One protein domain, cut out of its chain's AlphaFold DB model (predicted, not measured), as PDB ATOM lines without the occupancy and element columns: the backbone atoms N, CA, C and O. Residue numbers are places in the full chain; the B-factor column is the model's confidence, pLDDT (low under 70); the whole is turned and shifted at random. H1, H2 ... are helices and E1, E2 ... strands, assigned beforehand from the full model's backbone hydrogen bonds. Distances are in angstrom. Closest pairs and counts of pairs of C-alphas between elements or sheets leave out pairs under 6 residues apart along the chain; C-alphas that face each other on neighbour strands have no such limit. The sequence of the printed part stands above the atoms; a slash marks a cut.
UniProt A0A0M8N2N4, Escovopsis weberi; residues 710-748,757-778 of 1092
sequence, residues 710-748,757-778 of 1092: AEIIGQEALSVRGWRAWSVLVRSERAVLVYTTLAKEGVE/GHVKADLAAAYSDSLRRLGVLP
ATOM      1  N   ALA A 710     177.817 234.356 163.976       87.69
ATOM      2  CA  ALA A 710     176.819 235.327 164.420       87.69
ATOM      3  C   ALA A 710     175.474 234.676 164.805       87.69
ATOM      4  O   ALA A 710     175.077 233.635 164.286       87.69
ATOM      5  N   GLU A 711     174.742 235.294 165.729       86.56
ATOM      6  CA  GLU A 711     173.356 234.941 166.059       86.56
ATOM      7  C   GLU A 711     172.601 236.181 166.557       86.56
ATOM      8  O   GLU A 711     173.127 236.938 167.377       86.56
ATOM      9  N   ILE A 712     171.363 236.368 166.099       85.69
ATOM     10  CA  ILE A 712     170.448 237.409 166.584       85.69
ATOM     11  C   ILE A 712     169.454 236.759 167.553       85.69
ATOM     12  O   ILE A 712     168.921 235.682 167.289       85.69
ATOM     13  N   ILE A 713     169.251 237.373 168.723       82.94
ATOM     14  CA  ILE A 713     168.421 236.814 169.799       82.94
ATOM     15  C   ILE A 713     167.498 237.893 170.373       82.94
ATOM     16  O   ILE A 713     167.945 238.772 171.115       82.94
ATOM     17  N   GLY A 714     166.201 237.784 170.077       80.88
ATOM     18  CA  GLY A 714     165.134 238.508 170.773       80.88
ATOM     19  C   GLY A 714     164.808 237.901 172.147       80.88
ATOM     20  O   GLY A 714     164.939 236.696 172.365       80.88
ATOM     21  N   GLN A 715     164.401 238.744 173.097       79.44
ATOM     22  CA  GLN A 715     164.014 238.372 174.462       79.44
ATOM     23  C   GLN A 715     162.852 239.266 174.930       79.44
ATOM     24  O   GLN A 715     163.063 240.393 175.377       79.44
ATOM     25  N   GLU A 716     161.620 238.761 174.841       69.19
ATOM     26  CA  GLU A 716     160.397 239.563 175.046       69.19
ATOM     27  C   GLU A 716     160.019 239.838 176.513       69.19
ATOM     28  O   GLU A 716     159.188 240.697 176.782       69.19
ATOM     29  N   ALA A 717     160.586 239.102 177.471       72.81
ATOM     30  CA  ALA A 717     160.179 239.178 178.876       72.81
ATOM     31  C   ALA A 717     161.383 239.078 179.822       72.81
ATOM     32  O   ALA A 717     161.684 238.003 180.358       72.81
ATOM     33  N   LEU A 718     162.096 240.192 180.012       79.62
ATOM     34  CA  LEU A 718     163.178 240.315 180.998       79.62
ATOM     35  C   LEU A 718     162.637 240.289 182.442       79.62
ATOM     36  O   LEU A 718     161.431 240.353 182.672       79.62
ATOM     37  N   SER A 719     163.517 240.163 183.442       75.12
ATOM     38  CA  SER A 719     163.102 240.168 184.860       75.12
ATOM     39  C   SER A 719     162.632 241.538 185.374       75.12
ATOM     40  O   SER A 719     162.023 241.607 186.441       75.12
ATOM     41  N   VAL A 720     162.851 242.605 184.600       75.06
ATOM     42  CA  VAL A 720     162.274 243.938 184.824       75.06
ATOM     43  C   VAL A 720     161.035 244.090 183.936       75.06
ATOM     44  O   VAL A 720     161.113 243.911 182.719       75.06
ATOM     45  N   ARG A 721     159.879 244.404 184.538       76.50
ATOM     46  CA  ARG A 721     158.584 244.469 183.838       76.50
ATOM     47  C   ARG A 721     158.617 245.506 182.706       76.50
ATOM     48  O   ARG A 721     159.085 246.620 182.902       76.50
ATOM     49  N   GLY A 722     158.076 245.132 181.546       75.69
ATOM     50  CA  GLY A 722     157.960 246.004 180.373       75.69
ATOM     51  C   GLY A 722     159.221 246.112 179.511       75.69
ATOM     52  O   GLY A 722     159.158 246.748 178.468       75.69
ATOM     53  N   TRP A 723     160.350 245.499 179.887       81.88
ATOM     54  CA  TRP A 723     161.577 245.565 179.088       81.88
ATOM     55  C   TRP A 723     161.763 244.356 178.160       81.88
ATOM     56  O   TRP A 723     161.742 243.204 178.609       81.88
ATOM     57  N   ARG A 724     162.054 244.644 176.885       83.94
ATOM     58  CA  ARG A 724     162.525 243.688 175.870       83.94
ATOM     59  C   ARG A 724     163.991 243.933 175.524       83.94
ATOM     60  O   ARG A 724     164.462 245.071 175.579       83.94
ATOM     61  N   ALA A 725     164.697 242.877 175.121       85.00
ATOM     62  CA  ALA A 725     166.041 242.963 174.546       85.00
ATOM     63  C   ALA A 725     166.115 242.306 173.167       85.00
ATOM     64  O   ALA A 725     165.478 241.286 172.917       85.00
ATOM     65  N   TRP A 726     167.003 242.832 172.330       87.38
ATOM     66  CA  TRP A 726     167.514 242.177 171.129       87.38
ATOM     67  C   TRP A 726     169.033 242.209 171.214       87.38
ATOM     68  O   TRP A 726     169.608 243.269 171.463       87.38
ATOM     69  N   SER A 727     169.694 241.068 171.053       86.12
ATOM     70  CA  SER A 727     171.155 240.987 171.101       86.12
ATOM     71  C   SER A 727     171.715 240.334 169.850       86.12
ATOM     72  O   SER A 727     171.328 239.216 169.519       86.12
ATOM     73  N   VAL A 728     172.670 241.009 169.212       87.06
ATOM     74  CA  VAL A 728     173.520 240.418 168.174       87.06
ATOM     75  C   VAL A 728     174.778 239.885 168.850       87.06
ATOM     76  O   VAL A 728     175.555 240.646 169.434       87.06
ATOM     77  N   LEU A 729     174.948 238.566 168.820       85.81
ATOM     78  CA  LEU A 729     176.099 237.860 169.370       85.81
ATOM     79  C   LEU A 729     177.031 237.502 168.221       85.81
ATOM     80  O   LEU A 729     176.624 236.773 167.324       85.81
ATOM     81  N   VAL A 730     178.283 237.949 168.274       85.25
ATOM     82  CA  VAL A 730     179.319 237.565 167.306       85.25
ATOM     83  C   VAL A 730     180.405 236.798 168.043       85.25
ATOM     84  O   VAL A 730     181.005 237.301 168.996       85.25
ATOM     85  N   ARG A 731     180.622 235.549 167.640       82.81
ATOM     86  CA  ARG A 731     181.601 234.649 168.254       82.81
ATOM     87  C   ARG A 731     182.921 234.696 167.481       82.81
ATOM     88  O   ARG A 731     182.984 235.161 166.349       82.81
ATOM     89  N   SER A 732     183.990 234.287 168.151       74.62
ATOM     90  CA  SER A 732     185.336 234.155 167.594       74.62
ATOM     91  C   SER A 732     186.142 233.189 168.462       74.62
ATOM     92  O   SER A 732     185.744 232.896 169.593       74.62
ATOM     93  N   GLU A 733     187.319 232.760 168.001       67.50
ATOM     94  CA  GLU A 733     188.218 231.879 168.769       67.50
ATOM     95  C   GLU A 733     188.610 232.417 170.162       67.50
ATOM     96  O   GLU A 733     189.024 231.639 171.023       67.50
ATOM     97  N   ARG A 734     188.537 233.740 170.387       64.38
ATOM     98  CA  ARG A 734     189.075 234.403 171.595       64.38
ATOM     99  C   ARG A 734     188.036 235.130 172.443       64.38
ATOM    100  O   ARG A 734     188.262 235.302 173.639       64.38
ATOM    101  N   ALA A 735     186.932 235.581 171.853       70.25
ATOM    102  CA  ALA A 735     185.923 236.387 172.535       70.25
ATOM    103  C   ALA A 735     184.519 236.204 171.939       70.25
ATOM    104  O   ALA A 735     184.362 235.909 170.753       70.25
ATOM    105  N   VAL A 736     183.502 236.456 172.763       75.50
ATOM    106  CA  VAL A 736     182.116 236.654 172.319       75.50
ATOM    107  C   VAL A 736     181.788 238.132 172.472       75.50
ATOM    108  O   VAL A 736     181.878 238.680 173.571       75.50
ATOM    109  N   LEU A 737     181.420 238.771 171.368       80.44
ATOM    110  CA  LEU A 737     180.930 240.142 171.327       80.44
ATOM    111  C   LEU A 737     179.408 240.116 171.444       80.44
ATOM    112  O   LEU A 737     178.759 239.267 170.835       80.44
ATOM    113  N   VAL A 738     178.840 241.032 172.228       80.69
ATOM    114  CA  VAL A 738     177.392 241.107 172.459       80.69
ATOM    115  C   VAL A 738     176.938 242.554 172.318       80.69
ATOM    116  O   VAL A 738     177.243 243.395 173.165       80.69
ATOM    117  N   TYR A 739     176.191 242.831 171.254       85.31
ATOM    118  CA  TYR A 739     175.566 244.124 171.006       85.31
ATOM    119  C   TYR A 739     174.083 244.026 171.362       85.31
ATOM    120  O   TYR A 739     173.272 243.568 170.559       85.31
ATOM    121  N   THR A 740     173.736 244.412 172.590       84.50
ATOM    122  CA  THR A 740     172.352 244.410 173.085       84.50
ATOM    123  C   THR A 740     171.709 245.778 172.895       84.50
ATOM    124  O   THR A 740     172.250 246.782 173.353       84.50
ATOM    125  N   THR A 741     170.518 245.801 172.300       86.38
ATOM    126  CA  THR A 741     169.614 246.958 172.312       86.38
ATOM    127  C   THR A 741     168.391 246.632 173.176       86.38
ATOM    128  O   THR A 741     167.927 245.491 173.194       86.38
ATOM    129  N   LEU A 742     167.900 247.617 173.930       82.50
ATOM    130  CA  LEU A 742     166.826 247.471 174.920       82.50
ATOM    131  C   LEU A 742     165.702 248.459 174.620       82.50
ATOM    132  O   LEU A 742     165.978 249.613 174.300       82.50
ATOM    133  N   ALA A 743     164.456 248.024 174.792       80.62
ATOM    134  CA  ALA A 743     163.282 248.892 174.743       80.62
ATOM    135  C   ALA A 743     162.384 248.636 175.958       80.62
ATOM    136  O   ALA A 743     162.258 247.493 176.405       80.62
ATOM    137  N   LYS A 744     161.751 249.695 176.465       76.81
ATOM    138  CA  LYS A 744     160.669 249.618 177.448       76.81
ATOM    139  C   LYS A 744     159.351 249.843 176.713       76.81
ATOM    140  O   LYS A 744     159.164 250.892 176.106       76.81
ATOM    141  N   GLU A 745     158.456 248.869 176.762       70.12
ATOM    142  CA  GLU A 745     157.099 248.989 176.233       70.12
ATOM    143  C   GLU A 745     156.194 249.743 177.215       70.12
ATOM    144  O   GLU A 745     156.415 249.713 178.430       70.12
ATOM    145  N   GLY A 746     155.169 250.416 176.685       62.16
ATOM    146  CA  GLY A 746     154.264 251.272 177.452       62.16
ATOM    147  C   GLY A 746     153.522 250.519 178.558       62.16
ATOM    148  O   GLY A 746     152.540 249.818 178.304       62.16
ATOM    149  N   VAL A 747     153.975 250.701 179.798       47.59
ATOM    150  CA  VAL A 747     153.249 250.284 181.001       47.59
ATOM    151  C   VAL A 747     152.115 251.281 181.246       47.59
ATOM    152  O   VAL A 747     152.266 252.474 181.010       47.59
ATOM    153  N   GLU A 748     150.961 250.800 181.699       46.00
ATOM    154  CA  GLU A 748     149.809 251.655 181.998       46.00
ATOM    155  C   GLU A 748     150.136 252.625 183.144       46.00
ATOM    156  O   GLU A 748     150.639 252.196 184.184       46.00
ATOM    157  N   GLY A 757     160.756 253.780 190.582       48.84
ATOM    158  CA  GLY A 757     161.934 253.106 190.057       48.84
ATOM    159  C   GLY A 757     162.828 254.048 189.260       48.84
ATOM    160  O   GLY A 757     162.397 254.734 188.334       48.84
ATOM    161  N   HIS A 758     164.116 254.059 189.590       62.69
ATOM    162  CA  HIS A 758     165.109 254.787 188.811       62.69
ATOM    163  C   HIS A 758     165.261 254.110 187.439       62.69
ATOM    164  O   HIS A 758     165.890 253.056 187.353       62.69
ATOM    165  N   VAL A 759     164.772 254.724 186.354       66.19
ATOM    166  CA  VAL A 759     164.822 254.141 184.989       66.19
ATOM    167  C   VAL A 759     166.237 253.689 184.586       66.19
ATOM    168  O   VAL A 759     166.406 252.670 183.924       66.19
ATOM    169  N   LYS A 760     167.275 254.390 185.060       66.44
ATOM    170  CA  LYS A 760     168.695 254.026 184.912       66.44
ATOM    171  C   LYS A 760     169.072 252.690 185.579       66.44
ATOM    172  O   LYS A 760     169.896 251.951 185.043       66.44
ATOM    173  N   ALA A 761     168.502 252.394 186.747       70.88
ATOM    174  CA  ALA A 761     168.717 251.147 187.480       70.88
ATOM    175  C   ALA A 761     167.918 249.993 186.860       70.88
ATOM    176  O   ALA A 761     168.473 248.911 186.683       70.88
ATOM    177  N   ASP A 762     166.675 250.247 186.448       75.12
ATOM    178  CA  ASP A 762     165.836 249.294 185.711       75.12
ATOM    179  C   ASP A 762     166.495 248.879 184.390       75.12
ATOM    180  O   ASP A 762     166.652 247.691 184.121       75.12
ATOM    181  N   LEU A 763     166.983 249.850 183.613       75.31
ATOM    182  CA  LEU A 763     167.753 249.635 182.387       75.31
ATOM    183  C   LEU A 763     169.019 248.789 182.639       75.31
ATOM    184  O   LEU A 763     169.305 247.852 181.891       75.31
ATOM    185  N   ALA A 764     169.770 249.080 183.706       75.69
ATOM    186  CA  ALA A 764     170.964 248.314 184.072       75.69
ATOM    187  C   ALA A 764     170.631 246.886 184.552       75.69
ATOM    188  O   ALA A 764     171.371 245.942 184.257       75.69
ATOM    189  N   ALA A 765     169.510 246.703 185.254       79.25
ATOM    190  CA  ALA A 765     169.011 245.399 185.676       79.25
ATOM    191  C   ALA A 765     168.504 244.570 184.484       79.25
ATOM    192  O   ALA A 765     168.860 243.398 184.376       79.25
ATOM    193  N   ALA A 766     167.771 245.186 183.552       81.62
ATOM    194  CA  ALA A 766     167.318 244.583 182.300       81.62
ATOM    195  C   ALA A 766     168.506 244.129 181.432       81.62
ATOM    196  O   ALA A 766     168.552 242.977 180.998       81.62
ATOM    197  N   TYR A 767     169.525 244.983 181.266       81.00
ATOM    198  CA  TYR A 767     170.766 244.617 180.578       81.00
ATOM    199  C   TYR A 767     171.491 243.450 181.270       81.00
ATOM    200  O   TYR A 767     171.899 242.488 180.616       81.00
ATOM    201  N   SER A 768     171.588 243.485 182.606       79.00
ATOM    202  CA  SER A 768     172.162 242.389 183.394       79.00
ATOM    203  C   SER A 768     171.415 241.070 183.183       79.00
ATOM    204  O   SER A 768     172.044 240.026 183.030       79.00
ATOM    205  N   ASP A 769     170.083 241.106 183.169       81.94
ATOM    206  CA  ASP A 769     169.236 239.933 182.970       81.94
ATOM    207  C   ASP A 769     169.397 239.347 181.565       81.94
ATOM    208  O   ASP A 769     169.528 238.131 181.418       81.94
ATOM    209  N   SER A 770     169.480 240.210 180.548       84.50
ATOM    210  CA  SER A 770     169.727 239.802 179.166       84.50
ATOM    211  C   SER A 770     171.060 239.056 179.032       84.50
ATOM    212  O   SER A 770     171.071 237.903 178.594       84.50
ATOM    213  N   LEU A 771     172.168 239.626 179.527       79.31
ATOM    214  CA  LEU A 771     173.485 238.970 179.497       79.31
ATOM    215  C   LEU A 771     173.513 237.632 180.261       79.31
ATOM    216  O   LEU A 771     174.110 236.665 179.783       79.31
ATOM    217  N   ARG A 772     172.825 237.534 181.411       79.12
ATOM    218  CA  ARG A 772     172.680 236.265 182.157       79.12
ATOM    219  C   ARG A 772     171.965 235.199 181.325       79.12
ATOM    220  O   ARG A 772     172.425 234.060 181.294       79.12
ATOM    221  N   ARG A 773     170.865 235.555 180.648       81.31
ATOM    222  CA  ARG A 773     170.090 234.638 179.785       81.31
ATOM    223  C   ARG A 773     170.877 234.171 178.563       81.31
ATOM    224  O   ARG A 773     170.700 233.038 178.134       81.31
ATOM    225  N   LEU A 774     171.770 235.014 178.048       77.94
ATOM    226  CA  LEU A 774     172.707 234.669 176.974       77.94
ATOM    227  C   LEU A 774     173.869 233.768 177.439       77.94
ATOM    228  O   LEU A 774     174.679 233.345 176.620       77.94
ATOM    229  N   GLY A 775     173.994 233.497 178.745       72.19
ATOM    230  CA  GLY A 775     175.113 232.749 179.328       72.19
ATOM    231  C   GLY A 775     176.435 233.527 179.384       72.19
ATOM    232  O   GLY A 775     177.432 233.005 179.884       72.19
ATOM    233  N   VAL A 776     176.457 234.780 178.920       68.94
ATOM    234  CA  VAL A 776     177.647 235.640 178.873       68.94
ATOM    235  C   VAL A 776     177.776 236.381 180.205       68.94
ATOM    236  O   VAL A 776     177.465 237.562 180.326       68.94
ATOM    237  N   LEU A 777     178.202 235.657 181.243       57.91
ATOM    238  CA  LEU A 777     178.413 236.206 182.585       57.91
ATOM    239  C   LEU A 777     179.767 236.940 182.682       57.91
ATOM    240  O   LEU A 777     180.806 236.272 182.701       57.91
ATOM    241  N   PRO A 778     179.809 238.281 182.818       53.66
ATOM    242  CA  PRO A 778     181.050 238.977 183.134       53.66
ATOM    243  C   PRO A 778     181.485 238.634 184.565       53.66
ATOM    244  O   PRO A 778     180.764 238.875 185.533       53.66
TER     245      PRO A 778
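This is residues 710 to 748 and 757 to 778 of the 1092 residues of a protein of Escovopsis weberi (UniProt A0A0M8N2N4). A narrow antiparallel sheet of three strands has one helix slantwise over one face and the other face bare, in two layers. The strands form a meander, each the antiparallel neighbour of the one before. The printed part has 61 residues, with E1, E2, E3 and H1 along the chain, sheet order E1, E2, E3, class mixed. It is a rod of 44 by 20 by 14 A, only just compact, close to loose, with a radius of gyration of the C-alphas of 12.2 A.

E2, residues 723 to 731, forms hairpins with edge strands E1, residues 710 to 715, and E3, residues 736 to 744. Within hydrogen-bond range are N 713 and O 727, 2.9 A, and N 728 and O 739, 3.0 A. H1, residues 759 to 773, is on the sheet, over E2 and E3, at a height of 8.6 A, and on the local plane stands at 46 degrees to E2. The closest C-alphas of E2 and H1, Trp 723 and Ala 766, are 6.7 A apart. Every O i to N i+4 pair in H1 is within hydrogen-bond range.

E1 begins at C-alpha 710 (176.819, 235.327, 164.420). E2 measures 25.2 A, E3 25.6 A. H1, 20.9 A, ends at C-alpha 773 (170.090, 234.638, 179.785).

Residues 749 to 756 are not printed; C-alphas 748 and 757 are 14.6 A apart. No link printed whole is long. Thirteen residues have pLDDT under 70, among them 757 to 760.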